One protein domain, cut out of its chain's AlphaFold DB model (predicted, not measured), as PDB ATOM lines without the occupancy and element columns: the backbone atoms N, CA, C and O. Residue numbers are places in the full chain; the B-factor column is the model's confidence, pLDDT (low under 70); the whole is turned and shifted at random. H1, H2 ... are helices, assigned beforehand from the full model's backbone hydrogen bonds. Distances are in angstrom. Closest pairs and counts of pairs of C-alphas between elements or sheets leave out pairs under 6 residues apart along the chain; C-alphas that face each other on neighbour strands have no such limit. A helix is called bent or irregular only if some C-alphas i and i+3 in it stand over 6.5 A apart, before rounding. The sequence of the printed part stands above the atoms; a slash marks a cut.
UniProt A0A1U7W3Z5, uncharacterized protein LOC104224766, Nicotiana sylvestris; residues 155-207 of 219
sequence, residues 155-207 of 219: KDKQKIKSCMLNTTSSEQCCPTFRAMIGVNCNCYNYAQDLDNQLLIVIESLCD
ATOM      1  N   LYS A 155      23.447  34.783 -48.962       88.06
ATOM      2  CA  LYS A 155      22.523  33.860 -48.284       88.06
ATOM      3  C   LYS A 155      22.910  32.394 -48.500       88.06
ATOM      4  O   LYS A 155      22.831  31.598 -47.564       88.06
ATOM      5  N   ASP A 156      23.335  32.049 -49.712       90.12
ATOM      6  CA  ASP A 156      23.769  30.692 -50.050       90.12
ATOM      7  C   ASP A 156      25.132  30.405 -49.399       90.12
ATOM      8  O   ASP A 156      25.286  29.374 -48.745       90.12
ATOM      9  N   LYS A 157      26.074  31.362 -49.422       91.69
ATOM     10  CA  LYS A 157      27.350  31.268 -48.684       91.69
ATOM     11  C   LYS A 157      27.149  31.019 -47.191       91.69
ATOM     12  O   LYS A 157      27.792  30.137 -46.626       91.69
ATOM     13  N   GLN A 158      26.249  31.761 -46.544       92.44
ATOM     14  CA  GLN A 158      25.945  31.582 -45.120       92.44
ATOM     15  C   GLN A 158      25.433  30.170 -44.820       92.44
ATOM     16  O   GLN A 158      25.859  29.560 -43.837       92.44
ATOM     17  N   LYS A 159      24.559  29.625 -45.676       91.81
ATOM     18  CA  LYS A 159      24.057  28.253 -45.531       91.81
ATOM     19  C   LYS A 159      25.136  27.207 -45.775       91.81
ATOM     20  O   LYS A 159      25.256  26.299 -44.957       91.81
ATOM     21  N   ILE A 160      25.948  27.361 -46.821       93.38
ATOM     22  CA  ILE A 160      27.095  26.482 -47.096       93.38
ATOM     23  C   ILE A 160      28.037  26.467 -45.891       93.38
ATOM     24  O   ILE A 160      28.319  25.403 -45.345       93.38
ATOM     25  N   LYS A 161      28.449  27.646 -45.415       93.75
ATOM     26  CA  LYS A 161      29.350  27.785 -44.268       93.75
ATOM     27  C   LYS A 161      28.774  27.142 -43.010       93.75
ATOM     28  O   LYS A 161      29.484  26.424 -42.315       93.75
ATOM     29  N   SER A 162      27.493  27.374 -42.721       92.62
ATOM     30  CA  SER A 162      26.836  26.754 -41.568       92.62
ATOM     31  C   SER A 162      26.807  25.231 -41.685       92.62
ATOM     32  O   SER A 162      27.069  24.544 -40.703       92.62
ATOM     33  N   CYS A 163      26.515  24.700 -42.871       93.38
ATOM     34  CA  CYS A 163      26.492  23.263 -43.112       93.38
ATOM     35  C   CYS A 163      27.881  22.620 -43.014       93.38
ATOM     36  O   CYS A 163      28.005  21.546 -42.438       93.38
ATOM     37  N   MET A 164      28.927  23.282 -43.511       91.50
ATOM     38  CA  MET A 164      30.296  22.766 -43.441       91.50
ATOM     39  C   MET A 164      30.894  22.850 -42.030       91.50
ATOM     40  O   MET A 164      31.572  21.924 -41.606       91.50
ATOM     41  N   LEU A 165      30.649  23.938 -41.292       87.12
ATOM     42  CA  LEU A 165      31.381  24.219 -40.049       87.12
ATOM     43  C   LEU A 165      30.595  23.943 -38.761       87.12
ATOM     44  O   LEU A 165      31.206  23.692 -37.727       87.12
ATOM     45  N   ASN A 166      29.260  24.021 -38.791       77.88
ATOM     46  CA  ASN A 166      28.454  24.094 -37.564       77.88
ATOM     47  C   ASN A 166      27.504  22.906 -37.357       77.88
ATOM     48  O   ASN A 166      26.782  22.893 -36.361       77.88
ATOM     49  N   THR A 167      27.442  21.937 -38.276       67.75
ATOM     50  CA  THR A 167      26.504  20.809 -38.156       67.75
ATOM     51  C   THR A 167      27.201  19.522 -37.736       67.75
ATOM     52  O   THR A 167      28.238  19.148 -38.270       67.75
ATOM     53  N   THR A 168      26.601  18.819 -36.774       61.06
ATOM     54  CA  THR A 168      27.077  17.523 -36.265       61.06
ATOM     55  C   THR A 168      26.762  16.356 -37.211       61.06
ATOM     56  O   THR A 168      27.210  15.241 -36.968       61.06
ATOM     57  N   SER A 169      25.979  16.590 -38.272       71.44
ATOM     58  CA  SER A 169      25.591  15.585 -39.267       71.44
ATOM     59  C   SER A 169      25.648  16.179 -40.675       71.44
ATOM     60  O   SER A 169      24.759  16.924 -41.088       71.44
ATOM     61  N   SER A 170      26.687  15.813 -41.427       70.94
ATOM     62  CA  SER A 170      26.871  16.227 -42.823       70.94
ATOM     63  C   SER A 170      25.751  15.726 -43.749       70.94
ATOM     64  O   SER A 170      25.445  16.380 -44.742       70.94
ATOM     65  N   GLU A 171      25.081  14.621 -43.399       76.56
ATOM     66  CA  GLU A 171      23.987  14.030 -44.185       76.56
ATOM     67  C   GLU A 171      22.758  14.946 -44.284       76.56
ATOM     68  O   GLU A 171      22.156  15.083 -45.350       76.56
ATOM     69  N   GLN A 172      22.413  15.652 -43.200       86.62
ATOM     70  CA  GLN A 172      21.289  16.600 -43.193       86.62
ATOM     71  C   GLN A 172      21.526  17.796 -44.126       86.62
ATOM     72  O   GLN A 172      20.580  18.451 -44.565       86.62
ATOM     73  N   CYS A 173      22.789  18.068 -44.457       92.25
ATOM     74  CA  CYS A 173      23.189  19.147 -45.346       92.25
ATOM     75  C   CYS A 173      23.327  18.726 -46.812       92.25
ATOM     76  O   CYS A 173      23.478  19.601 -47.668       92.25
ATOM     77  N   CYS A 174      23.197  17.437 -47.147       92.81
ATOM     78  CA  CYS A 174      23.297  16.974 -48.532       92.81
ATOM     79  C   CYS A 174      22.330  17.675 -49.508       92.81
ATOM     80  O   CYS A 174      22.767  18.012 -50.610       92.81
ATOM     81  N   PRO A 175      21.057  17.969 -49.163       91.94
ATOM     82  CA  PRO A 175      20.190  18.761 -50.041       91.94
ATOM     83  C   PRO A 175      20.735  20.173 -50.299       91.94
ATOM     84  O   PRO A 175      20.728  20.643 -51.434       91.94
ATOM     85  N   THR A 176      21.275  20.833 -49.269       92.38
ATOM     86  CA  THR A 176      21.909  22.157 -49.394       92.38
ATOM     87  C   THR A 176      23.116  22.097 -50.323       92.38
ATOM     88  O   THR A 176      23.234  22.917 -51.233       92.38
ATOM     89  N   PHE A 177      24.000  21.117 -50.133       94.00
ATOM     90  CA  PHE A 177      25.200  20.982 -50.953       94.00
ATOM     91  C   PHE A 177      24.864  20.659 -52.409       94.00
ATOM     92  O   PHE A 177      25.378  21.318 -53.310       94.00
ATOM     93  N   ARG A 178      23.938  19.733 -52.675       92.62
ATOM     94  CA  ARG A 178      23.515  19.428 -54.051       92.62
ATOM     95  C   ARG A 178      22.903  20.641 -54.745       92.62
ATOM     96  O   ARG A 178      23.244  20.916 -55.894       92.62
ATOM     97  N   ALA A 179      22.051  21.391 -54.045       89.50
ATOM     98  CA  ALA A 179      21.342  22.527 -54.626       89.50
ATOM     99  C   ALA A 179      22.216  23.768 -54.813       89.50
ATOM    100  O   ALA A 179      21.994  24.502 -55.766       89.50
ATOM    101  N   MET A 180      23.189  24.016 -53.933       91.50
ATOM    102  CA  MET A 180      24.012  25.232 -53.983       91.50
ATOM    103  C   MET A 180      25.395  24.990 -54.573       91.50
ATOM    104  O   MET A 180      25.854  25.783 -55.381       91.50
ATOM    105  N   ILE A 181      26.071  23.904 -54.198       92.56
ATOM    106  CA  ILE A 181      27.432  23.596 -54.661       92.56
ATOM    107  C   ILE A 181      27.383  22.818 -55.976       92.56
ATOM    108  O   ILE A 181      28.092  23.165 -56.916       92.56
ATOM    109  N   GLY A 182      26.513  21.810 -56.076       90.00
ATOM    110  CA  GLY A 182      26.485  20.864 -57.201       90.00
ATOM    111  C   GLY A 182      26.090  21.452 -58.559       90.00
ATOM    112  O   GLY A 182      26.200  20.788 -59.591       90.00
ATOM    113  N   VAL A 183      25.601  22.692 -58.577       86.81
ATOM    114  CA  VAL A 183      25.070  23.353 -59.779       86.81
ATOM    115  C   VAL A 183      25.583  24.776 -59.975       86.81
ATOM    116  O   VAL A 183      25.324  25.361 -61.027       86.81
ATOM    117  N   ASN A 184      26.325  25.328 -59.005       87.69
ATOM    118  CA  ASN A 184      26.898  26.668 -59.084       87.69
ATOM    119  C   ASN A 184      28.415  26.638 -58.850       87.69
ATOM    120  O   ASN A 184      28.886  26.389 -57.741       87.69
ATOM    121  N   CYS A 185      29.190  26.940 -59.894       88.25
ATOM    122  CA  CYS A 185      30.654  26.889 -59.837       88.25
ATOM    123  C   CYS A 185      31.259  27.889 -58.843       88.25
ATOM    124  O   CYS A 185      32.239  27.591 -58.168       88.25
ATOM    125  N   ASN A 186      30.644  29.054 -58.669       89.31
ATOM    126  CA  ASN A 186      31.141  30.032 -57.708       89.31
ATOM    127  C   ASN A 186      30.892  29.581 -56.269       89.31
ATOM    128  O   ASN A 186      31.712  29.844 -55.391       89.31
ATOM    129  N   CYS A 187      29.781  28.883 -56.018       92.31
ATOM    130  CA  CYS A 187      29.535  28.268 -54.717       92.31
ATOM    131  C   CYS A 187      30.445  27.063 -54.472       92.31
ATOM    132  O   CYS A 187      30.867  26.854 -53.337       92.31
ATOM    133  N   TYR A 188      30.796  26.318 -55.522       92.62
ATOM    134  CA  TYR A 188      31.801  25.261 -55.447       92.62
ATOM    135  C   TYR A 188      33.173  25.802 -55.043       92.62
ATOM    136  O   TYR A 188      33.738  25.341 -54.055       92.62
ATOM    137  N   ASN A 189      33.665  26.833 -55.731       92.38
ATOM    138  CA  ASN A 189      34.943  27.465 -55.390       92.38
ATOM    139  C   ASN A 189      34.923  28.042 -53.966       92.38
ATOM    140  O   ASN A 189      35.867  27.855 -53.211       92.38
ATOM    141  N   TYR A 190      33.811  28.660 -53.550       93.19
ATOM    142  CA  TYR A 190      33.653  29.127 -52.171       93.19
ATOM    143  C   TYR A 190      33.752  27.991 -51.139       93.19
ATOM    144  O   TYR A 190      34.404  28.153 -50.111       93.19
ATOM    145  N   ALA A 191      33.117  26.843 -51.393       94.06
ATOM    146  CA  ALA A 191      33.213  25.683 -50.509       94.06
ATOM    147  C   ALA A 191      34.638  25.102 -50.476       94.06
ATOM    148  O   ALA A 191      35.117  24.709 -49.414       94.06
ATOM    149  N   GLN A 192      35.329  25.107 -51.617       94.19
ATOM    150  CA  GLN A 192      36.727  24.693 -51.719       94.19
ATOM    151  C   GLN A 192      37.651  25.598 -50.889       94.19
ATOM    152  O   GLN A 192      38.519  25.088 -50.181       94.19
ATOM    153  N   ASP A 193      37.430  26.914 -50.931       94.31
ATOM    154  CA  ASP A 193      38.184  27.893 -50.141       94.31
ATOM    155  C   ASP A 193      37.907  27.778 -48.633       94.31
ATOM    156  O   ASP A 193      38.772  28.105 -47.820       94.31
ATOM    157  N   LEU A 194      36.705  27.332 -48.242       93.31
ATOM    158  CA  LEU A 194      36.357  27.107 -46.836       93.31
ATOM    159  C   LEU A 194      37.114  25.914 -46.248       93.31
ATOM    160  O   LEU A 194      37.735  26.053 -45.196       93.31
ATOM    161  N   ASP A 195      37.015  24.754 -46.897       92.25
ATOM    162  CA  ASP A 195      37.721  23.534 -46.510       92.25
ATOM    163  C   ASP A 195      37.688  22.520 -47.665       92.25
ATOM    164  O   ASP A 195      36.710  21.796 -47.873       92.25
ATOM    165  N   ASN A 196      38.785  22.449 -48.419       93.31
ATOM    166  CA  ASN A 196      38.902  21.543 -49.558       93.31
ATOM    167  C   ASN A 196      38.868  20.055 -49.159       93.31
ATOM    168  O   ASN A 196      38.413  19.230 -49.947       93.31
ATOM    169  N   GLN A 197      39.335  19.682 -47.960       92.06
ATOM    170  CA  GLN A 197      39.288  18.277 -47.532       92.06
ATOM    171  C   GLN A 197      37.856  17.866 -47.205       92.06
ATOM    172  O   GLN A 197      37.401  16.806 -47.636       92.06
ATOM    173  N   LEU A 198      37.125  18.730 -46.500       91.38
ATOM    174  CA  LEU A 198      35.714  18.509 -46.218       91.38
ATOM    175  C   LEU A 198      34.874  18.502 -47.499       91.38
ATOM    176  O   LEU A 198      33.963  17.685 -47.614       91.38
ATOM    177  N   LEU A 199      35.187  19.359 -48.477       93.44
ATOM    178  CA  LEU A 199      34.497  19.357 -49.765       93.44
ATOM    179  C   LEU A 199      34.607  17.994 -50.465       93.44
ATOM    180  O   LEU A 199      33.583  17.470 -50.886       93.44
ATOM    181  N   ILE A 200      35.794  17.380 -50.515       92.25
ATOM    182  CA  ILE A 200      35.984  16.039 -51.106       92.25
ATOM    183  C   ILE A 200      35.109  14.991 -50.399       92.25
ATOM    184  O   ILE A 200      34.488  14.141 -51.042       92.25
ATOM    185  N   VAL A 201      35.016  15.057 -49.065       91.62
ATOM    186  CA  VAL A 201      34.133  14.167 -48.296       91.62
ATOM    187  C   VAL A 201      32.670  14.412 -48.670       91.62
ATOM    188  O   VAL A 201      31.955  13.451 -48.943       91.62
ATOM    189  N   ILE A 202      32.235  15.672 -48.748       92.12
ATOM    190  CA  ILE A 202      30.871  16.055 -49.144       92.12
ATOM    191  C   ILE A 202      30.540  15.576 -50.562       92.12
ATOM    192  O   ILE A 202      29.445  15.056 -50.768       92.12
ATOM    193  N   GLU A 203      31.456  15.713 -51.525       92.88
ATOM    194  CA  GLU A 203      31.269  15.220 -52.896       92.88
ATOM    195  C   GLU A 203      30.929  13.730 -52.903       92.88
ATOM    196  O   GLU A 203      29.969  13.323 -53.554       92.88
ATOM    197  N   SER A 204      31.668  12.937 -52.123       92.06
ATOM    198  CA  SER A 204      31.445  11.493 -52.026       92.06
ATOM    199  C   SER A 204      30.196  11.115 -51.223       92.06
ATOM    200  O   SER A 204      29.438  10.244 -51.643       92.06
ATOM    201  N   LEU A 205      29.958  11.768 -50.082       91.62
ATOM    202  CA  LEU A 205      28.871  11.432 -49.159       91.62
ATOM    203  C   LEU A 205      27.507  11.856 -49.706       91.62
ATOM    204  O   LEU A 205      26.519  11.145 -49.547       91.62
ATOM    205  N   CYS A 206      27.455  13.033 -50.323       92.50
ATOM    206  CA  CYS A 206      26.219  13.668 -50.757       92.50
ATOM    207  C   CYS A 206      25.999  13.598 -52.274       92.50
ATOM    208  O   CYS A 206      25.034  14.200 -52.744       92.50
ATOM    209  N   ASP A 207      26.874  12.919 -53.027       93.25
ATOM    210  CA  ASP A 207      26.856  12.859 -54.498       93.25
ATOM    211  C   ASP A 207      26.768  14.261 -55.127       93.25
ATOM    212  O   ASP A 207      25.870  14.595 -55.905       93.25
TER     213      ASP A 207
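This is residues 155 to 207 of the 219 residues of the protein "uncharacterized protein LOC104224766" of Nicotiana sylvestris (UniProt A0A1U7W3Z5). Four short helices make a rounded, compact cluster: H1 packs on H2 and H3, while H4, across the cluster from H1, packs on H2 nearly at right angles. The printed part has 53 residues, with H1 to H4 in chain order and no named strand, all helix; the radius of gyration of the C-alphas is 9.4 A, the spans 24 by 21 by 19 A.

H1, residues 155 to 165, and H2, residues 170 to 180, touch as a hairpin, a shallow tilt of 28 degrees, opposite ways; their closest C-alphas, Cys 163 and Cys 173, are 5.7 A apart. H1 touches H3, residues 185 to 194, at 38 degrees, only just steep; closest C-alphas: Ile 160 and Ala 191, 7.1 A. H2 touches H4, residues 196 to 206, about perpendicular at 85 degrees; closest C-alphas: Cys 174 and Cys 206, 4.9 A. O i to N i+4 pairs are within hydrogen-bond range throughout H1, H3 and H4, and 5 of 7 in H2, which is irregular: C-alphas 172 and 175 are 7.3 A apart.

H1 spans 15.5 A from C-alpha 155 (22.523, 33.860, -48.284), H2 14.6 A, H3 14.2 A, and H4 15.0 A to C-alpha 206 (26.219, 13.668, -50.757).

The printed part has no cut, its three links are tight, and residues 167 to 168 are under pLDDT 70.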